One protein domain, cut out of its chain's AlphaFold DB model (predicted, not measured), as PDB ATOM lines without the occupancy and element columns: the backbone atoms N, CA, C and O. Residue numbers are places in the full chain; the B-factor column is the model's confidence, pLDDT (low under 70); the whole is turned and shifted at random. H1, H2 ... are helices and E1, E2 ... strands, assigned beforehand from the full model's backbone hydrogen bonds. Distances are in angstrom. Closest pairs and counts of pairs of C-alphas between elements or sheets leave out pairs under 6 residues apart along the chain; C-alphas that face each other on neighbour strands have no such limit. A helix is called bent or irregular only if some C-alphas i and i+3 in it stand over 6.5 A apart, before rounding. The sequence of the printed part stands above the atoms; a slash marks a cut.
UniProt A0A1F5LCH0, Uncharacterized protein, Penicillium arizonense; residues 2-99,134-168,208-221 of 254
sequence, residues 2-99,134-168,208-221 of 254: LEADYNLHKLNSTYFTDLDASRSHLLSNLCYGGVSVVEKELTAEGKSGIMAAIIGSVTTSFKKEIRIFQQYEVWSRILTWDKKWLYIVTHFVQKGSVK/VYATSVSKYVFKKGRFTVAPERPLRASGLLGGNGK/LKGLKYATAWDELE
ATOM      1  N   LEU A   2     167.923  43.259 -70.268       65.69
ATOM      2  CA  LEU A   2     166.599  42.595 -70.308       65.69
ATOM      3  C   LEU A   2     166.149  42.057 -68.937       65.69
ATOM      4  O   LEU A   2     165.029  41.579 -68.808       65.69
ATOM      5  N   GLU A   3     167.004  42.141 -67.911       72.94
ATOM      6  CA  GLU A   3     166.715  41.601 -66.574       72.94
ATOM      7  C   GLU A   3     166.469  42.662 -65.503       72.94
ATOM      8  O   GLU A   3     166.087  42.318 -64.386       72.94
ATOM      9  N   ALA A   4     166.672  43.938 -65.831       76.75
ATOM     10  CA  ALA A   4     166.516  45.040 -64.893       76.75
ATOM     11  C   ALA A   4     165.383  45.975 -65.317       76.75
ATOM     12  O   ALA A   4     165.184  46.210 -66.510       76.75
ATOM     13  N   ASP A   5     164.655  46.487 -64.332       79.56
ATOM     14  CA  ASP A   5     163.663  47.540 -64.500       79.56
ATOM     15  C   ASP A   5     164.315  48.934 -64.595       79.56
ATOM     16  O   ASP A   5     165.540  49.087 -64.542       79.56
ATOM     17  N   TYR A   6     163.484  49.971 -64.737       78.00
ATOM     18  CA  TYR A   6     163.932  51.368 -64.798       78.00
ATOM     19  C   TYR A   6     164.679  51.819 -63.527       78.00
ATOM     20  O   TYR A   6     165.548  52.684 -63.597       78.00
ATOM     21  N   ASN A   7     164.387  51.200 -62.379       82.19
ATOM     22  CA  ASN A   7     164.994  51.511 -61.084       82.19
ATOM     23  C   ASN A   7     166.294  50.740 -60.827       82.19
ATOM     24  O   ASN A   7     166.847  50.826 -59.732       82.19
ATOM     25  N   LEU A   8     166.804  50.008 -61.821       81.69
ATOM     26  CA  LEU A   8     167.998  49.176 -61.691       81.69
ATOM     27  C   LEU A   8     167.833  48.070 -60.633       81.69
ATOM     28  O   LEU A   8     168.785  47.681 -59.940       81.69
ATOM     29  N   HIS A   9     166.626  47.523 -60.532       85.75
ATOM     30  CA  HIS A   9     166.327  46.310 -59.785       85.75
ATOM     31  C   HIS A   9     165.956  45.183 -60.738       85.75
ATOM     32  O   HIS A   9     165.541  45.417 -61.872       85.75
ATOM     33  N   LYS A  10     166.118  43.934 -60.294       87.50
ATOM     34  CA  LYS A  10     165.663  42.773 -61.056       87.50
ATOM     35  C   LYS A  10     164.174  42.929 -61.367       87.50
ATOM     36  O   LYS A  10     163.362  43.063 -60.454       87.50
ATOM     37  N   LEU A  11     163.827  42.855 -62.647       88.38
ATOM     38  CA  LEU A  11     162.456  42.983 -63.120       88.38
ATOM     39  C   LEU A  11     161.595  41.831 -62.577       88.38
ATOM     40  O   LEU A  11     161.998  40.667 -62.663       88.38
ATOM     41  N   ASN A  12     160.389  42.139 -62.086       87.12
ATOM     42  CA  ASN A  12     159.478  41.166 -61.461       87.12
ATOM     43  C   ASN A  12     159.216  39.919 -62.323       87.12
ATOM     44  O   ASN A  12     159.184  38.805 -61.801       87.12
ATOM     45  N   SER A  13     159.078  40.075 -63.643       87.38
ATOM     46  CA  SER A  13     158.838  38.954 -64.561       87.38
ATOM     47  C   SER A  13     160.037  38.004 -64.674       87.38
ATOM     48  O   SER A  13     159.859  36.797 -64.804       87.38
ATOM     49  N   THR A  14     161.269  38.502 -64.549       88.81
ATOM     50  CA  THR A  14     162.469  37.657 -64.693       88.81
ATOM     51  C   THR A  14     162.719  36.731 -63.508       88.81
ATOM     52  O   THR A  14     163.499  35.789 -63.629       88.81
ATOM     53  N   TYR A  15     162.029  36.931 -62.379       90.56
ATOM     54  CA  TYR A  15     161.999  35.929 -61.311       90.56
ATOM     55  C   TYR A  15     161.364  34.621 -61.791       90.56
ATOM     56  O   TYR A  15     161.779  33.554 -61.347       90.56
ATOM     57  N   PHE A  16     160.389  34.676 -62.705       91.56
ATOM     58  CA  PHE A  16     159.725  33.475 -63.215       91.56
ATOM     59  C   PHE A  16     160.653  32.639 -64.106       91.56
ATOM     60  O   PHE A  16     160.602  31.416 -64.041       91.56
ATOM     61  N   THR A  17     161.581  33.263 -64.836       91.88
ATOM     62  CA  THR A  17     162.601  32.541 -65.616       91.88
ATOM     63  C   THR A  17     163.528  31.715 -64.719       91.88
ATOM     64  O   THR A  17     163.749  30.528 -64.959       91.88
ATOM     65  N   ASP A  18     164.040  32.315 -63.640       91.94
ATOM     66  CA  ASP A  18     164.901  31.608 -62.679       91.94
ATOM     67  C   ASP A  18     164.135  30.527 -61.912       91.94
ATOM     68  O   ASP A  18     164.654  29.442 -61.622       91.94
ATOM     69  N   LEU A  19     162.879  30.833 -61.583       92.75
ATOM     70  CA  LEU A  19     161.951  29.907 -60.960       92.75
ATOM     71  C   LEU A  19     161.767  28.664 -61.841       92.75
ATOM     72  O   LEU A  19     161.902  27.558 -61.321       92.75
ATOM     73  N   ASP A  20     161.541  28.835 -63.150       93.12
ATOM     74  CA  ASP A  20     161.380  27.771 -64.154       93.12
ATOM     75  C   ASP A  20     162.585  26.851 -64.249       93.12
ATOM     76  O   ASP A  20     162.430  25.624 -64.231       93.12
ATOM     77  N   ALA A  21     163.784  27.423 -64.273       92.06
ATOM     78  CA  ALA A  21     165.014  26.647 -64.270       92.06
ATOM     79  C   ALA A  21     165.160  25.837 -62.971       92.06
ATOM     80  O   ALA A  21     165.380  24.622 -63.006       92.06
ATOM     81  N   SER A  22     164.976  26.481 -61.813       93.56
ATOM     82  CA  SER A  22     165.173  25.850 -60.502       93.56
ATOM     83  C   SER A  22     164.194  24.695 -60.251       93.56
ATOM     84  O   SER A  22     164.599  23.610 -59.822       93.56
ATOM     85  N   ARG A  23     162.906  24.885 -60.560       93.31
ATOM     86  CA  ARG A  23     161.870  23.856 -60.367       93.31
ATOM     87  C   ARG A  23     161.991  22.694 -61.349       93.31
ATOM     88  O   ARG A  23     161.820  21.546 -60.942       93.31
ATOM     89  N   SER A  24     162.359  22.964 -62.604       92.00
ATOM     90  CA  SER A  24     162.606  21.916 -63.605       92.00
ATOM     91  C   SER A  24     163.818  21.065 -63.235       92.00
ATOM     92  O   SER A  24     163.782  19.841 -63.376       92.00
ATOM     93  N   HIS A  25     164.861  21.692 -62.685       92.12
ATOM     94  CA  HIS A  25     166.030  20.988 -62.166       92.12
ATOM     95  C   HIS A  25     165.677  20.121 -60.947       92.12
ATOM     96  O   HIS A  25     166.079  18.960 -60.878       92.12
ATOM     97  N   LEU A  26     164.878  20.637 -60.004       92.19
ATOM     98  CA  LEU A  26     164.402  19.866 -58.851       92.19
ATOM     99  C   LEU A  26     163.567  18.648 -59.280       92.19
ATOM    100  O   LEU A  26     163.826  17.534 -58.826       92.19
ATOM    101  N   LEU A  27     162.577  18.857 -60.153       91.81
ATOM    102  CA  LEU A  27     161.686  17.800 -60.632       91.81
ATOM    103  C   LEU A  27     162.441  16.734 -61.421       91.81
ATOM    104  O   LEU A  27     162.225  15.550 -61.182       91.81
ATOM    105  N   SER A  28     163.349  17.135 -62.311       89.94
ATOM    106  CA  SER A  28     164.185  16.186 -63.050       89.94
ATOM    107  C   SER A  28     165.023  15.344 -62.090       89.94
ATOM    108  O   SER A  28     164.998  14.124 -62.157       89.94
ATOM    109  N   ASN A  29     165.687  15.960 -61.115       88.31
ATOM    110  CA  ASN A  29     166.551  15.218 -60.198       88.31
ATOM    111  C   ASN A  29     165.790  14.278 -59.252       88.31
ATOM    112  O   ASN A  29     166.248  13.172 -58.988       88.31
ATOM    113  N   LEU A  30     164.635  14.701 -58.733       88.75
ATOM    114  CA  LEU A  30     163.876  13.912 -57.756       88.75
ATOM    115  C   LEU A  30     162.911  12.917 -58.405       88.75
ATOM    116  O   LEU A  30     162.715  11.813 -57.902       88.75
ATOM    117  N   CYS A  31     162.262  13.305 -59.501       88.50
ATOM    118  CA  CYS A  31     161.135  12.566 -60.060       88.50
ATOM    119  C   CYS A  31     161.479  11.799 -61.338       88.50
ATOM    120  O   CYS A  31     160.682  10.951 -61.715       88.50
ATOM    121  N   TYR A  32     162.619  12.033 -62.006       88.69
ATOM    122  CA  TYR A  32     162.902  11.402 -63.307       88.69
ATOM    123  C   TYR A  32     162.819   9.871 -63.271       88.69
ATOM    124  O   TYR A  32     162.142   9.274 -64.110       88.69
ATOM    125  N   GLY A  33     163.431   9.240 -62.261       88.56
ATOM    126  CA  GLY A  33     163.374   7.786 -62.081       88.56
ATOM    127  C   GLY A  33     161.938   7.274 -61.937       88.56
ATOM    128  O   GLY A  33     161.503   6.417 -62.706       88.56
ATOM    129  N   GLY A  34     161.167   7.851 -61.012       90.38
ATOM    130  CA  GLY A  34     159.778   7.464 -60.783       90.38
ATOM    131  C   GLY A  34     158.843   7.784 -61.948       90.38
ATOM    132  O   GLY A  34     157.959   6.992 -62.261       90.38
ATOM    133  N   VAL A  35     159.057   8.903 -62.642       92.69
ATOM    134  CA  VAL A  35     158.305   9.288 -63.844       92.69
ATOM    135  C   VAL A  35     158.527   8.277 -64.967       92.69
ATOM    136  O   VAL A  35     157.552   7.879 -65.598       92.69
ATOM    137  N   SER A  36     159.760   7.800 -65.178       92.69
ATOM    138  CA  SER A  36     160.056   6.782 -66.197       92.69
ATOM    139  C   SER A  36     159.382   5.437 -65.902       92.69
ATOM    140  O   SER A  36     158.863   4.785 -66.810       92.69
ATOM    141  N   VAL A  37     159.351   5.020 -64.631       94.06
ATOM    142  CA  VAL A  37     158.656   3.794 -64.204       94.06
ATOM    143  C   VAL A  37     157.151   3.928 -64.424       94.06
ATOM    144  O   VAL A  37     156.553   3.108 -65.119       94.06
ATOM    145  N   VAL A  38     156.553   5.007 -63.912       93.94
ATOM    146  CA  VAL A  38     155.113   5.269 -64.038       93.94
ATOM    147  C   VAL A  38     154.702   5.440 -65.502       93.94
ATOM    148  O   VAL A  38     153.625   5.003 -65.896       93.94
ATOM    149  N   GLU A  39     155.551   6.025 -66.346       94.31
ATOM    150  CA  GLU A  39     155.293   6.121 -67.779       94.31
ATOM    151  C   GLU A  39     155.158   4.741 -68.438       94.31
ATOM    152  O   GLU A  39     154.223   4.529 -69.219       94.31
ATOM    153  N   LYS A  40     156.048   3.797 -68.113       94.19
ATOM    154  CA  LYS A  40     155.987   2.424 -68.634       94.19
ATOM    155  C   LYS A  40     154.745   1.691 -68.132       94.19
ATOM    156  O   LYS A  40     154.061   1.068 -68.939       94.19
ATOM    157  N   GLU A  41     154.423   1.819 -66.845       94.69
ATOM    158  CA  GLU A  41     153.202   1.252 -66.250       94.69
ATOM    159  C   GLU A  41     151.941   1.763 -66.953       94.69
ATOM    160  O   GLU A  41     151.133   0.976 -67.433       94.69
ATOM    161  N   LEU A  42     151.794   3.085 -67.084       94.31
ATOM    162  CA  LEU A  42     150.615   3.688 -67.708       94.31
ATOM    163  C   LEU A  42     150.511   3.328 -69.194       94.31
ATOM    164  O   LEU A  42     149.409   3.148 -69.703       94.31
ATOM    165  N   THR A  43     151.645   3.202 -69.884       94.81
ATOM    166  CA  THR A  43     151.665   2.748 -71.279       94.81
ATOM    167  C   THR A  43     151.216   1.285 -71.387       94.81
ATOM    168  O   THR A  43     150.444   0.960 -72.285       94.81
ATOM    169  N   ALA A  44     151.615   0.419 -70.446       94.94
ATOM    170  CA  ALA A  44     151.141  -0.967 -70.365       94.94
ATOM    171  C   ALA A  44     149.646  -1.066 -70.001       94.94
ATOM    172  O   ALA A  44     148.952  -1.946 -70.498       94.94
ATOM    173  N   GLU A  45     149.125  -0.124 -69.209       94.19
ATOM    174  CA  GLU A  45     147.686   0.055 -68.951       94.19
ATOM    175  C   GLU A  45     146.912   0.597 -70.182       94.19
ATOM    176  O   GLU A  45     145.704   0.820 -70.102       94.19
ATOM    177  N   GLY A  46     147.581   0.850 -71.315       93.31
ATOM    178  CA  GLY A  46     146.964   1.347 -72.550       93.31
ATOM    179  C   GLY A  46     146.764   2.866 -72.609       93.31
ATOM    180  O   GLY A  46     146.070   3.363 -73.497       93.31
ATOM    181  N   LYS A  47     147.360   3.638 -71.690       94.56
ATOM    182  CA  LYS A  47     147.258   5.107 -71.686       94.56
ATOM    183  C   LYS A  47     148.304   5.723 -72.611       94.56
ATOM    184  O   LYS A  47     149.506   5.519 -72.450       94.56
ATOM    185  N   SER A  48     147.838   6.538 -73.552       90.69
ATOM    186  CA  SER A  48     148.671   7.212 -74.547       90.69
ATOM    187  C   SER A  48     149.027   8.654 -74.157       90.69
ATOM    188  O   SER A  48     148.410   9.269 -73.285       90.69
ATOM    189  N   GLY A  49     150.039   9.208 -74.827       91.88
ATOM    190  CA  GLY A  49     150.501  10.587 -74.643       91.88
ATOM    191  C   GLY A  49     151.831  10.685 -73.906       91.88
ATOM    192  O   GLY A  49     152.378   9.686 -73.454       91.88
ATOM    193  N   ILE A  50     152.374  11.895 -73.807       91.88
ATOM    194  CA  ILE A  50     153.650  12.159 -73.130       91.88
ATOM    195  C   ILE A  50     153.403  12.285 -71.627       91.88
ATOM    196  O   ILE A  50     152.389  12.859 -71.218       91.88
ATOM    197  N   MET A  51     154.309  11.732 -70.817       93.12
ATOM    198  CA  MET A  51     154.328  11.962 -69.377       93.12
ATOM    199  C   MET A  51     155.031  13.293 -69.076       93.12
ATOM    200  O   MET A  51     156.202  13.463 -69.406       93.12
ATOM    201  N   ALA A  52     154.332  14.243 -68.457       93.19
ATOM    202  CA  ALA A  52     154.870  15.567 -68.152       93.19
ATOM    203  C   ALA A  52     154.332  16.118 -66.826       93.19
ATOM    204  O   ALA A  52     153.190  15.859 -66.444       93.19
ATOM    205  N   ALA A  53     155.152  16.918 -66.145       94.50
ATOM    206  CA  ALA A  53     154.718  17.767 -65.041       94.50
ATOM    207  C   ALA A  53     154.332  19.141 -65.606       94.50
ATOM    208  O   ALA A  53     155.172  19.848 -66.155       94.50
ATOM    209  N   ILE A  54     153.059  19.508 -65.493       95.00
ATOM    210  CA  ILE A  54     152.494  20.735 -66.060       95.00
ATOM    211  C   ILE A  54     152.193  21.711 -64.930       95.00
ATOM    212  O   ILE A  54     151.640  21.327 -63.902       95.00
ATOM    213  N   ILE A  55     152.538  22.977 -65.131       95.31
ATOM    214  CA  ILE A  55     152.275  24.049 -64.168       95.31
ATOM    215  C   ILE A  55     150.799  24.432 -64.254       95.31
ATOM    216  O   ILE A  55     150.300  24.713 -65.339       95.31
ATOM    217  N   GLY A  56     150.106  24.427 -63.118       92.75
ATOM    218  CA  GLY A  56     148.727  24.910 -63.011       92.75
ATOM    219  C   GLY A  56     148.659  26.379 -62.613       92.75
ATOM    220  O   GLY A  56     147.894  27.142 -63.189       92.75
ATOM    221  N   SER A  57     149.481  26.785 -61.647       93.00
ATOM    222  CA  SER A  57     149.534  28.164 -61.164       93.00
ATOM    223  C   SER A  57     150.839  28.446 -60.428       93.00
ATOM    224  O   SER A  57     151.543  27.534 -59.978       93.00
ATOM    225  N   VAL A  58     151.177  29.730 -60.325       94.38
ATOM    226  CA  VAL A  58     152.333  30.229 -59.582       94.38
ATOM    227  C   VAL A  58     151.916  31.482 -58.829       94.38
ATOM    228  O   VAL A  58     151.268  32.358 -59.393       94.38
ATOM    229  N   THR A  59     152.335  31.593 -57.575       93.81
ATOM    230  CA  THR A  59     152.182  32.811 -56.780       93.81
ATOM    231  C   THR A  59     153.539  33.209 -56.236       93.81
ATOM    232  O   THR A  59     154.238  32.382 -55.654       93.81
ATOM    233  N   THR A  60     153.910  34.477 -56.404       94.50
ATOM    234  CA  THR A  60     155.199  35.007 -55.953       94.50
ATOM    235  C   THR A  60     154.977  36.234 -55.081       94.50
ATOM    236  O   THR A  60     154.295  37.173 -55.472       94.50
ATOM    237  N   SER A  61     155.577  36.222 -53.894       94.69
ATOM    238  CA  SER A  61     155.635  37.352 -52.974       94.69
ATOM    239  C   SER A  61     157.044  37.938 -52.988       94.69
ATOM    240  O   SER A  61     158.019  37.245 -52.676       94.69
ATOM    241  N   PHE A  62     157.142  39.216 -53.349       94.19
ATOM    242  CA  PHE A  62     158.381  39.989 -53.352       94.19
ATOM    243  C   PHE A  62     158.520  40.714 -52.011       94.19
ATOM    244  O   PHE A  62     157.623  41.441 -51.595       94.19
ATOM    245  N   LYS A  63     159.625  40.476 -51.306       92.00
ATOM    246  CA  LYS A  63     159.898  41.023 -49.966       92.00
ATOM    247  C   LYS A  63     160.963  42.108 -49.990       92.00
ATOM    248  O   LYS A  63     160.885  43.060 -49.223       92.00
ATOM    249  N   LYS A  64     161.993  41.923 -50.814       91.62
ATOM    250  CA  LYS A  64     163.114  42.848 -50.943       91.62
ATOM    251  C   LYS A  64     163.665  42.800 -52.359       91.62
ATOM    252  O   LYS A  64     163.804  41.727 -52.937       91.62
ATOM    253  N   GLU A  65     164.008  43.970 -52.867       90.56
ATOM    254  CA  GLU A  65     164.577  44.164 -54.195       90.56
ATOM    255  C   GLU A  65     165.972  43.527 -54.310       90.56
ATOM    256  O   GLU A  65     166.772  43.538 -53.364       90.56
ATOM    257  N   ILE A  66     166.266  42.989 -55.494       91.25
ATOM    258  CA  ILE A  66     167.598  42.526 -55.893       91.25
ATOM    259  C   ILE A  66     168.160  43.585 -56.838       91.25
ATOM    260  O   ILE A  66     167.597  43.812 -57.906       91.25
ATOM    261  N   ARG A  67     169.255  44.242 -56.454       88.94
ATOM    262  CA  ARG A  67     169.930  45.245 -57.289       88.94
ATOM    263  C   ARG A  67     170.641  44.589 -58.467       88.94
ATOM    264  O   ARG A  67     171.021  43.419 -58.397       88.94
ATOM    265  N   ILE A  68     170.897  45.354 -59.529       85.25
ATOM    266  CA  ILE A  68     171.778  44.883 -60.607       85.25
ATOM    267  C   ILE A  68     173.131  44.444 -60.014       85.25
ATOM    268  O   ILE A  68     173.668  45.077 -59.105       85.25
ATOM    269  N   PHE A  69     173.656  43.323 -60.518       83.75
ATOM    270  CA  PHE A  69     174.891  42.658 -60.074       83.75
ATOM    271  C   PHE A  69     174.873  42.093 -58.644       83.75
ATOM    272  O   PHE A  69     175.863  41.499 -58.206       83.75
ATOM    273  N   GLN A  70     173.762  42.212 -57.912       89.31
ATOM    274  CA  GLN A  70     173.621  41.588 -56.604       89.31
ATOM    275  C   GLN A  70     173.480  40.075 -56.760       89.31
ATOM    276  O   GLN A  70     172.569  39.576 -57.414       89.31
ATOM    277  N   GLN A  71     174.382  39.332 -56.125       90.12
ATOM    278  CA  GLN A  71     174.346  37.876 -56.171       90.12
ATOM    279  C   GLN A  71     173.250  37.326 -55.249       90.12
ATOM    280  O   GLN A  71     173.109  37.732 -54.089       90.12
ATOM    281  N   TYR A  72     172.503  36.354 -55.758       92.44
ATOM    282  CA  TYR A  72     171.470  35.629 -55.028       92.44
ATOM    283  C   TYR A  72     171.550  34.137 -55.338       92.44
ATOM    284  O   TYR A  72     172.229  33.709 -56.271       92.44
ATOM    285  N   GLU A  73     170.859  33.349 -54.528       92.69
ATOM    286  CA  GLU A  73     170.642  31.929 -54.758       92.69
ATOM    287  C   GLU A  73     169.142  31.645 -54.846       92.69
ATOM    288  O   GLU A  73     168.324  32.348 -54.244       92.69
ATOM    289  N   VAL A  74     168.791  30.609 -55.605       93.25
ATOM    290  CA  VAL A  74     167.407  30.172 -55.809       93.25
ATOM    291  C   VAL A  74     167.270  28.756 -55.282       93.25
ATOM    292  O   VAL A  74     167.866  27.821 -55.820       93.25
ATOM    293  N   TRP A  75     166.498  28.589 -54.216       92.19
ATOM    294  CA  TRP A  75     166.335  27.300 -53.551       92.19
ATOM    295  C   TRP A  75     164.919  26.793 -53.717       92.19
ATOM    296  O   TRP A  75     163.988  27.414 -53.213       92.19
ATOM    297  N   SER A  76     164.778  25.642 -54.366       94.38
ATOM    298  CA  SER A  76     163.494  24.974 -54.563       94.38
ATOM    299  C   SER A  76     163.420  23.697 -53.737       94.38
ATOM    300  O   SER A  76     164.376  22.925 -53.685       94.38
ATOM    301  N   ARG A  77     162.264  23.448 -53.120       93.38
ATOM    302  CA  ARG A  77     161.948  22.181 -52.451       93.38
ATOM    303  C   ARG A  77     160.477  21.829 -52.627       93.38
ATOM    304  O   ARG A  77     159.635  22.710 -52.799       93.38
ATOM    305  N   ILE A  78     160.165  20.542 -52.525       94.94
ATOM    306  CA  ILE A  78     158.774  20.094 -52.433       94.94
ATOM    307  C   ILE A  78     158.205  20.615 -51.107       94.94
ATOM    308  O   ILE A  78     158.786  20.389 -50.045       94.94
ATOM    309  N   LEU A  79     157.102  21.361 -51.184       95.25
ATOM    310  CA  LEU A  79     156.377  21.876 -50.025       95.25
ATOM    311  C   LEU A  79     155.417  20.816 -49.480       95.25
ATOM    312  O   LEU A  79     155.417  20.542 -48.287       95.25
ATOM    313  N   THR A  80     154.581  20.260 -50.357       96.62
ATOM    314  CA  THR A  80     153.591  19.220 -50.053       96.62
ATOM    315  C   THR A  80     153.007  18.675 -51.360       96.62
ATOM    316  O   THR A  80     153.312  19.176 -52.445       96.62
ATOM    317  N   TRP A  81     152.155  17.661 -51.270       96.19
ATOM    318  CA  TRP A  81     151.314  17.196 -52.366       96.19
ATOM    319  C   TRP A  81     149.972  16.700 -51.836       96.19
ATOM    320  O   TRP A  81     149.858  16.237 -50.693       96.19
ATOM    321  N   ASP A  82     148.970  16.780 -52.702       94.25
ATOM    322  CA  ASP A  82     147.649  16.202 -52.500       94.25
ATOM    323  C   ASP A  82     147.396  15.056 -53.512       94.25
ATOM    324  O   ASP A  82     148.330  14.405 -53.991       94.25
ATOM    325  N   LYS A  83     146.125  14.765 -53.817       93.56
ATOM    326  CA  LYS A  83     145.716  13.713 -54.763       93.56
ATOM    327  C   LYS A  83     145.976  14.063 -56.240       93.56
ATOM    328  O   LYS A  83     146.044  13.156 -57.065       93.56
ATOM    329  N   LYS A  84     146.089  15.344 -56.588       94.06
ATOM    330  CA  LYS A  84     146.176  15.889 -57.955       94.06
ATOM    331  C   LYS A  84     147.408  16.777 -58.156       94.06
ATOM    332  O   LYS A  84     148.064  16.672 -59.192       94.06
ATOM    333  N   TRP A  85     147.707  17.636 -57.191       96.06
ATOM    334  CA  TRP A  85     148.688  18.704 -57.248       96.06
ATOM    335  C   TRP A  85     149.920  18.425 -56.385       96.06
ATOM    336  O   TRP A  85     149.846  18.009 -55.228       96.06
ATOM    337  N   LEU A  86     151.083  18.706 -56.963       96.88
ATOM    338  CA  LEU A  86     152.364  18.825 -56.285       96.88
ATOM    339  C   LEU A  86     152.668  20.310 -56.076       96.88
ATOM    340  O   LEU A  86     152.601  21.097 -57.019       96.88
ATOM    341  N   TYR A  87     153.055  20.683 -54.862       97.12
ATOM    342  CA  TYR A  87     153.386  22.056 -54.509       97.12
ATOM    343  C   TYR A  87     154.892  22.176 -54.303       97.12
ATOM    344  O   TYR A  87     155.475  21.473 -53.474       97.12
ATOM    345  N   ILE A  88     155.527  23.083 -55.039       96.94
ATOM    346  CA  ILE A  88     156.953  23.399 -54.903       96.94
ATOM    347  C   ILE A  88     157.066  24.810 -54.349       96.94
ATOM    348  O   ILE A  88     156.438  25.726 -54.873       96.94
ATOM    349  N   VAL A  89     157.870  24.984 -53.302       96.56
ATOM    350  CA  VAL A  89     158.235  26.306 -52.791       96.56
ATOM    351  C   VAL A  89     159.648  26.645 -53.237       96.56
ATOM    352  O   VAL A  89     160.563  25.828 -53.111       96.56
ATOM    353  N   THR A  90     159.816  27.864 -53.733       96.50
ATOM    354  CA  THR A  90     161.086  28.406 -54.198       96.50
ATOM    355  C   THR A  90     161.382  29.719 -53.487       96.50
ATOM    356  O   THR A  90     160.550  30.625 -53.450       96.50
ATOM    357  N   HIS A  91     162.577  29.844 -52.921       95.31
ATOM    358  CA  HIS A  91     163.031  31.050 -52.241       95.31
ATOM    359  C   HIS A  91     164.203  31.677 -52.988       95.31
ATOM    360  O   HIS A  91     165.176  30.995 -53.304       95.31
ATOM    361  N   PHE A  92     164.121  32.986 -53.204       94.88
ATOM    362  CA  PHE A  92     165.239  33.809 -53.646       94.88
ATOM    363  C   PHE A  92     165.906  34.375 -52.405       94.88
ATOM    364  O   PHE A  92     165.263  35.085 -51.627       94.88
ATOM    365  N   VAL A  93     167.173  34.048 -52.194       93.75
ATOM    366  CA  VAL A  93     167.888  34.376 -50.959       93.75
ATOM    367  C   VAL A  93     169.226  35.025 -51.250       93.75
ATOM    368  O   VAL A  93     169.817  34.839 -52.312       93.75
ATOM    369  N   GLN A  94     169.725  35.797 -50.293       91.94
ATOM    370  CA  GLN A  94     171.066  36.353 -50.381       91.94
ATOM    371  C   GLN A  94     172.107  35.231 -50.394       91.94
ATOM    372  O   GLN A  94     172.111  34.363 -49.514       91.94
ATOM    373  N   LYS A  95     173.009  35.278 -51.380       89.19
ATOM    374  CA  LYS A  95     174.076  34.288 -51.544       89.19
ATOM    375  C   LYS A  95     174.905  34.152 -50.266       89.19
ATOM    376  O   LYS A  95     175.264  35.157 -49.652       89.19
ATOM    377  N   GLY A  96     175.189  32.914 -49.866       81.62
ATOM    378  CA  GLY A  96     175.967  32.611 -48.661       81.62
ATOM    379  C   GLY A  96     175.231  32.784 -47.325       81.62
ATOM    380  O   GLY A  96     175.854  32.613 -46.279       81.62
ATOM    381  N   SER A  97     173.925  33.083 -47.324       75.31
ATOM    382  CA  SER A  97     173.162  33.276 -46.074       75.31
ATOM    383  C   SER A  97     172.825  31.983 -45.334       75.31
ATOM    384  O   SER A  97     172.596  32.014 -44.130       75.31
ATOM    385  N   VAL A  98     172.780  30.839 -46.024       72.19
ATOM    386  CA  VAL A  98     172.675  29.523 -45.376       72.19
ATOM    387  C   VAL A  98     173.713  28.604 -45.985       72.19
ATOM    388  O   VAL A  98     173.817  28.482 -47.203       72.19
ATOM    389  N   LYS A  99     174.462  27.923 -45.122       69.00
ATOM    390  CA  LYS A  99     175.271  26.775 -45.516       69.00
ATOM    391  C   LYS A  99     174.373  25.544 -45.478       69.00
ATOM    392  O   LYS A  99     173.995  25.093 -44.396       69.00
ATOM    393  N   VAL A 134     165.668  36.848 -47.341       93.31
ATOM    394  CA  VAL A 134     164.807  36.351 -48.421       93.31
ATOM    395  C   VAL A 134     164.326  37.538 -49.251       93.31
ATOM    396  O   VAL A 134     163.623  38.401 -48.731       93.31
ATOM    397  N   TYR A 135     164.677  37.565 -50.535       94.38
ATOM    398  CA  TYR A 135     164.229  38.577 -51.494       94.38
ATOM    399  C   TYR A 135     162.813  38.307 -51.986       94.38
ATOM    400  O   TYR A 135     161.979  39.204 -52.006       94.38
ATOM    401  N   ALA A 136     162.519  37.056 -52.334       95.62
ATOM    402  CA  ALA A 136     161.208  36.648 -52.816       95.62
ATOM    403  C   ALA A 136     160.905  35.203 -52.418       95.62
ATOM    404  O   ALA A 136     161.799  34.395 -52.158       95.62
ATOM    405  N   THR A 137     159.625  34.873 -52.331       95.88
ATOM    406  CA  THR A 137     159.144  33.508 -52.113       95.88
ATOM    407  C   THR A 137     158.059  33.213 -53.123       95.88
ATOM    408  O   THR A 137     157.094  33.964 -53.221       95.88
ATOM    409  N   SER A 138     158.223  32.121 -53.852       96.38
ATOM    410  CA  SER A 138     157.263  31.641 -54.828       96.38
ATOM    411  C   SER A 138     156.761  30.260 -54.439       96.38
ATOM    412  O   SER A 138     157.516  29.450 -53.902       96.38
ATOM    413  N   VAL A 139     155.490  29.989 -54.708       96.06
ATOM    414  CA  VAL A 139     154.913  28.648 -54.640       96.06
ATOM    415  C   VAL A 139     154.342  28.329 -56.017       96.06
ATOM    416  O   VAL A 139     153.756  29.190 -56.665       96.06
ATOM    417  N   SER A 140     154.555  27.104 -56.493       96.38
ATOM    418  CA  SER A 140     154.078  26.612 -57.789       96.38
ATOM    419  C   SER A 140     153.221  25.363 -57.606       96.38
ATOM    420  O   SER A 140     153.653  24.440 -56.912       96.38
ATOM    421  N   LYS A 141     152.056  25.306 -58.267       95.56
ATOM    422  CA  LYS A 141     151.212  24.105 -58.371       95.56
ATOM    423  C   LYS A 141     151.544  23.336 -59.648       95.56
ATOM    424  O   LYS A 141     151.564  23.910 -60.737       95.56
ATOM    425  N   TYR A 142     151.754  22.031 -59.517       96.75
ATOM    426  CA  TYR A 142     152.089  21.118 -60.607       96.75
ATOM    427  C   TYR A 142     151.124  19.949 -60.680       96.75
ATOM    428  O   TYR A 142     150.812  19.345 -59.662       96.75
ATOM    429  N   VAL A 143     150.720  19.571 -61.886       96.62
ATOM    430  CA  VAL A 143     149.964  18.346 -62.146       96.62
ATOM    431  C   VAL A 143     150.781  17.426 -63.038       96.62
ATOM    432  O   VAL A 143     151.296  17.846 -64.073       96.62
ATOM    433  N   PHE A 144     150.892  16.155 -62.664       96.94
ATOM    434  CA  PHE A 144     151.467  15.153 -63.553       96.94
ATOM    435  C   PHE A 144     150.397  14.662 -64.524       96.94
ATOM    436  O   PHE A 144     149.298  14.286 -64.110       96.94
ATOM    437  N   LYS A 145     150.705  14.647 -65.821       96.25
ATOM    438  CA  LYS A 145     149.808  14.136 -66.858       96.25
ATOM    439  C   LYS A 145     150.509  13.142 -67.767       96.25
ATOM    440  O   LYS A 145     151.638  13.380 -68.169       96.25
ATOM    441  N   LYS A 146     149.788  12.084 -68.145       96.00
ATOM    442  CA  LYS A 146     150.085  11.203 -69.281       96.00
ATOM    443  C   LYS A 146     149.044  11.496 -70.358       96.00
ATOM    444  O   LYS A 146     147.911  11.018 -70.286       96.00
ATOM    445  N   GLY A 147     149.378  12.391 -71.288       93.44
ATOM    446  CA  GLY A 147     148.394  12.942 -72.224       93.44
ATOM    447  C   GLY A 147     147.238  13.644 -71.495       93.44
ATOM    448  O   GLY A 147     147.439  14.649 -70.815       93.44
ATOM    449  N   ARG A 148     146.014  13.113 -71.622       91.94
ATOM    450  CA  ARG A 148     144.821  13.633 -70.918       91.94
ATOM    451  C   ARG A 148     144.613  13.021 -69.530       91.94
ATOM    452  O   ARG A 148     143.799  13.527 -68.761       91.94
ATOM    453  N   PHE A 149     145.335  11.952 -69.198       94.62
ATOM    454  CA  PHE A 149     145.201  11.270 -67.918       94.62
ATOM    455  C   PHE A 149     145.994  12.001 -66.832       94.62
ATOM    456  O   PHE A 149     147.191  12.232 -66.989       94.62
ATOM    457  N   THR A 150     145.337  12.345 -65.723       96.62
ATOM    458  CA  THR A 150     145.993  12.968 -64.566       96.62
ATOM    459  C   THR A 150     146.552  11.895 -63.639       96.62
ATOM    460  O   THR A 150     145.850  10.955 -63.272       96.62
ATOM    461  N   VAL A 151     147.816  12.040 -63.256       96.44
ATOM    462  CA  VAL A 151     148.543  11.112 -62.392       96.44
ATOM    463  C   VAL A 151     148.722  11.757 -61.021       96.44
ATOM    464  O   VAL A 151     149.234  12.869 -60.920       96.44
ATOM    465  N   ALA A 152     148.322  11.050 -59.964       96.50
ATOM    466  CA  ALA A 152     148.520  11.519 -58.596       96.50
ATOM    467  C   ALA A 152     150.026  11.681 -58.295       96.50
ATOM    468  O   ALA A 152     150.768  10.727 -58.547       96.50
ATOM    469  N   PRO A 153     150.485  12.815 -57.726       96.19
ATOM    470  CA  PRO A 153     151.901  13.071 -57.428       96.19
ATOM    471  C   PRO A 153     152.579  12.000 -56.572       96.19
ATOM    472  O   PRO A 153     153.766  11.728 -56.723       96.19
ATOM    473  N   GLU A 154     151.815  11.347 -55.702       94.44
ATOM    474  CA  GLU A 154     152.300  10.264 -54.854       94.44
ATOM    475  C   GLU A 154     152.866   9.081 -55.663       94.44
ATOM    476  O   GLU A 154     153.835   8.464 -55.227       94.44
ATOM    477  N   ARG A 155     152.320   8.784 -56.856       94.19
ATOM    478  CA  ARG A 155     152.798   7.684 -57.719       94.19
ATOM    479  C   ARG A 155     154.257   7.879 -58.159       94.19
ATOM    480  O   ARG A 155     155.069   7.019 -57.819       94.19
ATOM    481  N   PRO A 156     154.631   8.965 -58.869       94.25
ATOM    482  CA  PRO A 156     156.021   9.185 -59.255       94.25
ATOM    483  C   PRO A 156     156.936   9.403 -58.044       94.25
ATOM    484  O   PRO A 156     158.054   8.905 -58.060       94.25
ATOM    485  N   LEU A 157     156.480  10.055 -56.965       92.88
ATOM    486  CA  LEU A 157     157.298  10.225 -55.753       92.88
ATOM    487  C   LEU A 157     157.629   8.884 -55.079       92.88
ATOM    488  O   LEU A 157     158.768   8.656 -54.668       92.88
ATOM    489  N   ARG A 158     156.651   7.975 -54.997       91.12
ATOM    490  CA  ARG A 158     156.849   6.613 -54.488       91.12
ATOM    491  C   ARG A 158     157.770   5.809 -55.396       91.12
ATOM    492  O   ARG A 158     158.688   5.174 -54.889       91.12
ATOM    493  N   ALA A 159     157.546   5.856 -56.707       91.00
ATOM    494  CA  ALA A 159     158.380   5.156 -57.683       91.00
ATOM    495  C   ALA A 159     159.829   5.684 -57.704       91.00
ATOM    496  O   ALA A 159     160.752   4.927 -57.982       91.00
ATOM    497  N   SER A 160     160.041   6.952 -57.341       89.81
ATOM    498  CA  SER A 160     161.366   7.542 -57.102       89.81
ATOM    499  C   SER A 160     161.998   7.160 -55.753       89.81
ATOM    500  O   SER A 160     163.095   7.618 -55.448       89.81
ATOM    501  N   GLY A 161     161.326   6.370 -54.909       87.31
ATOM    502  CA  GLY A 161     161.844   5.951 -53.602       87.31
ATOM    503  C   GLY A 161     161.790   7.023 -52.506       87.31
ATOM    504  O   GLY A 161     162.330   6.817 -51.423       87.31
ATOM    505  N   LEU A 162     161.110   8.152 -52.734       85.75
ATOM    506  CA  LEU A 162     161.104   9.289 -51.800       85.75
ATOM    507  C   LEU A 162     160.174   9.094 -50.592       85.75
ATOM    508  O   LEU A 162     160.275   9.838 -49.620       85.75
ATOM    509  N   LEU A 163     159.267   8.110 -50.640       83.75
ATOM    510  CA  LEU A 163     158.241   7.876 -49.610       83.75
ATOM    511  C   LEU A 163     158.536   6.675 -48.688       83.75
ATOM    512  O   LEU A 163     157.663   6.256 -47.934       83.75
ATOM    513  N   GLY A 164     159.749   6.111 -48.730       67.81
ATOM    514  CA  GLY A 164     160.186   5.092 -47.763       67.81
ATOM    515  C   GLY A 164     159.575   3.694 -47.936       67.81
ATOM    516  O   GLY A 164     159.380   2.989 -46.951       67.81
ATOM    517  N   GLY A 165     159.267   3.275 -49.167       62.62
ATOM    518  CA  GLY A 165     158.805   1.910 -49.442       62.62
ATOM    519  C   GLY A 165     159.956   0.902 -49.525       62.62
ATOM    520  O   GLY A 165     160.910   1.112 -50.274       62.62
ATOM    521  N   ASN A 166     159.840  -0.225 -48.818       49.56
ATOM    522  CA  ASN A 166     160.670  -1.411 -49.041       49.56
ATOM    523  C   ASN A 166     160.395  -1.964 -50.450       49.56
ATOM    524  O   ASN A 166     159.443  -2.714 -50.654       49.56
ATOM    525  N   GLY A 167     161.205  -1.587 -51.437       41.62
ATOM    526  CA  GLY A 167     161.017  -2.064 -52.803       41.62
ATOM    527  C   GLY A 167     162.067  -1.527 -53.758       41.62
ATOM    528  O   GLY A 167     161.859  -0.487 -54.362       41.62
ATOM    529  N   LYS A 168     163.176  -2.272 -53.863       37.81
ATOM    530  CA  LYS A 168     164.192  -2.254 -54.928       37.81
ATOM    531  C   LYS A 168     164.537  -0.866 -55.477       37.81
ATOM    532  O   LYS A 168     163.913  -0.379 -56.416       37.81
ATOM    533  N   LEU A 208     152.092  16.967 -44.245       94.44
ATOM    534  CA  LEU A 208     150.965  17.522 -43.489       94.44
ATOM    535  C   LEU A 208     151.220  18.966 -43.036       94.44
ATOM    536  O   LEU A 208     150.333  19.811 -43.154       94.44
ATOM    537  N   LYS A 209     152.445  19.296 -42.601       94.38
ATOM    538  CA  LYS A 209     152.822  20.684 -42.270       94.38
ATOM    539  C   LYS A 209     152.677  21.629 -43.461       94.38
ATOM    540  O   LYS A 209     152.297  22.785 -43.269       94.38
ATOM    541  N   GLY A 210     153.012  21.162 -44.664       93.31
ATOM    542  CA  GLY A 210     152.873  21.933 -45.898       93.31
ATOM    543  C   GLY A 210     151.435  22.000 -46.420       93.31
ATOM    544  O   GLY A 210     151.066  22.994 -47.042       93.31
ATOM    545  N   LEU A 211     150.611  20.987 -46.123       94.62
ATOM    546  CA  LEU A 211     149.244  20.852 -46.634       94.62
ATOM    547  C   LEU A 211     148.355  22.046 -46.269       94.62
ATOM    548  O   LEU A 211     147.568  22.481 -47.097       94.62
ATOM    549  N   LYS A 212     148.557  22.659 -45.096       94.75
ATOM    550  CA  LYS A 212     147.830  23.876 -44.693       94.75
ATOM    551  C   LYS A 212     147.943  25.022 -45.712       94.75
ATOM    552  O   LYS A 212     146.991  25.766 -45.904       94.75
ATOM    553  N   TYR A 213     149.099  25.167 -46.369       93.62
ATOM    554  CA  TYR A 213     149.308  26.200 -47.388       93.62
ATOM    555  C   TYR A 213     148.640  25.824 -48.708       93.62
ATOM    556  O   TYR A 213     148.153  26.700 -49.414       93.62
ATOM    557  N   ALA A 214     148.614  24.530 -49.036       92.19
ATOM    558  CA  ALA A 214     147.895  24.030 -50.198       92.19
ATOM    559  C   ALA A 214     146.387  24.257 -50.047       92.19
ATOM    560  O   ALA A 214     145.783  24.778 -50.976       92.19
ATOM    561  N   THR A 215     145.813  23.961 -48.875       92.50
ATOM    562  CA  THR A 215     144.394  24.205 -48.568       92.50
ATOM    563  C   THR A 215     144.042  25.685 -48.663       92.50
ATOM    564  O   THR A 215     143.139  26.036 -49.409       92.50
ATOM    565  N   ALA A 216     144.810  26.566 -48.013       91.50
ATOM    566  CA  ALA A 216     144.577  28.011 -48.103       91.50
ATOM    567  C   ALA A 216     144.668  28.539 -49.549       91.50
ATOM    568  O   ALA A 216     143.985  29.484 -49.925       91.50
ATOM    569  N   TRP A 217     145.512  27.933 -50.389       89.81
ATOM    570  CA  TRP A 217     145.603  28.307 -51.801       89.81
ATOM    571  C   TRP A 217     144.514  27.661 -52.673       89.81
ATOM    572  O   TRP A 217     144.239  28.137 -53.769       89.81
ATOM    573  N   ASP A 218     143.911  26.561 -52.240       88.56
ATOM    574  CA  ASP A 218     142.728  25.991 -52.891       88.56
ATOM    575  C   ASP A 218     141.494  26.861 -52.614       88.56
ATOM    576  O   ASP A 218     140.726  27.154 -53.522       88.56
ATOM    577  N   GLU A 219     141.381  27.401 -51.396       89.06
ATOM    578  CA  GLU A 219     140.343  28.375 -51.034       89.06
ATOM    579  C   GLU A 219     140.376  29.614 -51.943       89.06
ATOM    580  O   GLU A 219     139.327  30.088 -52.369       89.06
ATOM    581  N   LEU A 220     141.563  30.095 -52.326       86.75
ATOM    582  CA  LEU A 220     141.698  31.210 -53.273       86.75
ATOM    583  C   LEU A 220     141.202  30.879 -54.690       86.75
ATOM    584  O   LEU A 220     140.844  31.799 -55.419       86.75
ATOM    585  N   GLU A 221     141.161  29.606 -55.105       83.12
ATOM    586  CA  GLU A 221     140.618  29.246 -56.426       83.12
ATOM    587  C   GLU A 221     139.103  29.463 -56.509       83.12
ATOM    588  O   GLU A 221     138.585  29.639 -57.611       83.12
TER     589      GLU A 221
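What this domain is: This is residues 2 to 99, 134 to 168 and 208 to 221 of the 254 residues of an uncharacterized protein of Penicillium arizonense (UniProt A0A1F5LCH0). A strongly twisted antiparallel sheet, made mainly of the long strands E1, E2, E3 and E4, curls round H1a, the first arm of a long bent helix, while H3 crosses its opposite face. Toward one end of the long axis, the second arm H1b turns off and packs with the short helix H2; residues 2 to 13, with no named element, lie toward the other end. The printed part has 147 residues, with three named helices and five named strands in the order H1 E1 E2 E3 E4 E5 H2 H3, of mixed class. The branched sheet has the neighbour pairs E1 and E4, E2 and E3, E3 and E4, and E4 and E5. The whole is only just compact, close to loose, with a radius of gyration of the C-alphas of 17.3 A, and elongated, spanning 55 by 32 by 29 A.

How they stand to each other: E4, residues 134 to 146, has E1, residues 51 to 62, on one side and E3, residues 85 to 94, and E5, residues 149 to 151, on the other side. N 54 and O 143 of E1 and E4 are 2.8 A apart, N 90 and O 138 of E3 and E4 2.8 A, and N 151 and O 144 of the hairpin E4 and E5 2.8 A, each within hydrogen-bond range. E2, residues 72 to 81, forms a hairpin with E3, with N 75 and O 91 at 2.9 A. H1, residues 14 to 44, was assigned as one helix by its hydrogen bonds but is bent: C-alphas 30 and 33 are 7.5 A apart, and its arms H1a, residues 14 to 30, and H1b, residues 33 to 44, are about perpendicular at 73 degrees. H1a is on the sheet; its closest C-alphas to E2 are those of Arg 23 and Ser 76, 6.1 A apart. H3, residues 208 to 221, is on the opposite face at a height of 9.2 A over the sheet, and runs across the strands, at 80 degrees to E4 on the local plane. The closest C-alphas of E2 and H3 are those of Thr 80 and Gly 210, 5.0 A apart. H1b, with residues 33 to 38 alone, touches H2, residues 154 to 159, about perpendicular at 78 degrees; the closest C-alphas are those of Gly 34 and Ala 159, 4.1 A apart. H2 only grazes the sheet with residues 154 to 157. Every O i to N i+4 pair is within hydrogen-bond range in H1b and H2, against 12 of 13 in H1a and 6 of 10 in H3.

Where its parts are: E4 is 35.8 A long, E1 32.5 A, E3 29.3 A and E2 27.4 A. H1a measures 24.8 A from C-alpha 14 at (162.469, 37.657, -64.693), H1b 17.2 A, and H3 20.3 A to C-alpha 221 at (140.618, 29.246, -56.426). E5 and H2 are short, 6.5 A and 8.4 A.

The domain as a whole: The C-alphas of Tyr 6 and Asn 166 are the two farthest apart, at 55.2 A. Residues 100 to 133 and 169 to 207 are not printed; the C-alpha gaps across these cuts are 14.5 A and 26.4 A. Of the links that are printed whole, none is long. The mean pLDDT of the printed part is 90.0, with residues 2, 99 and 164 to 168 under 70.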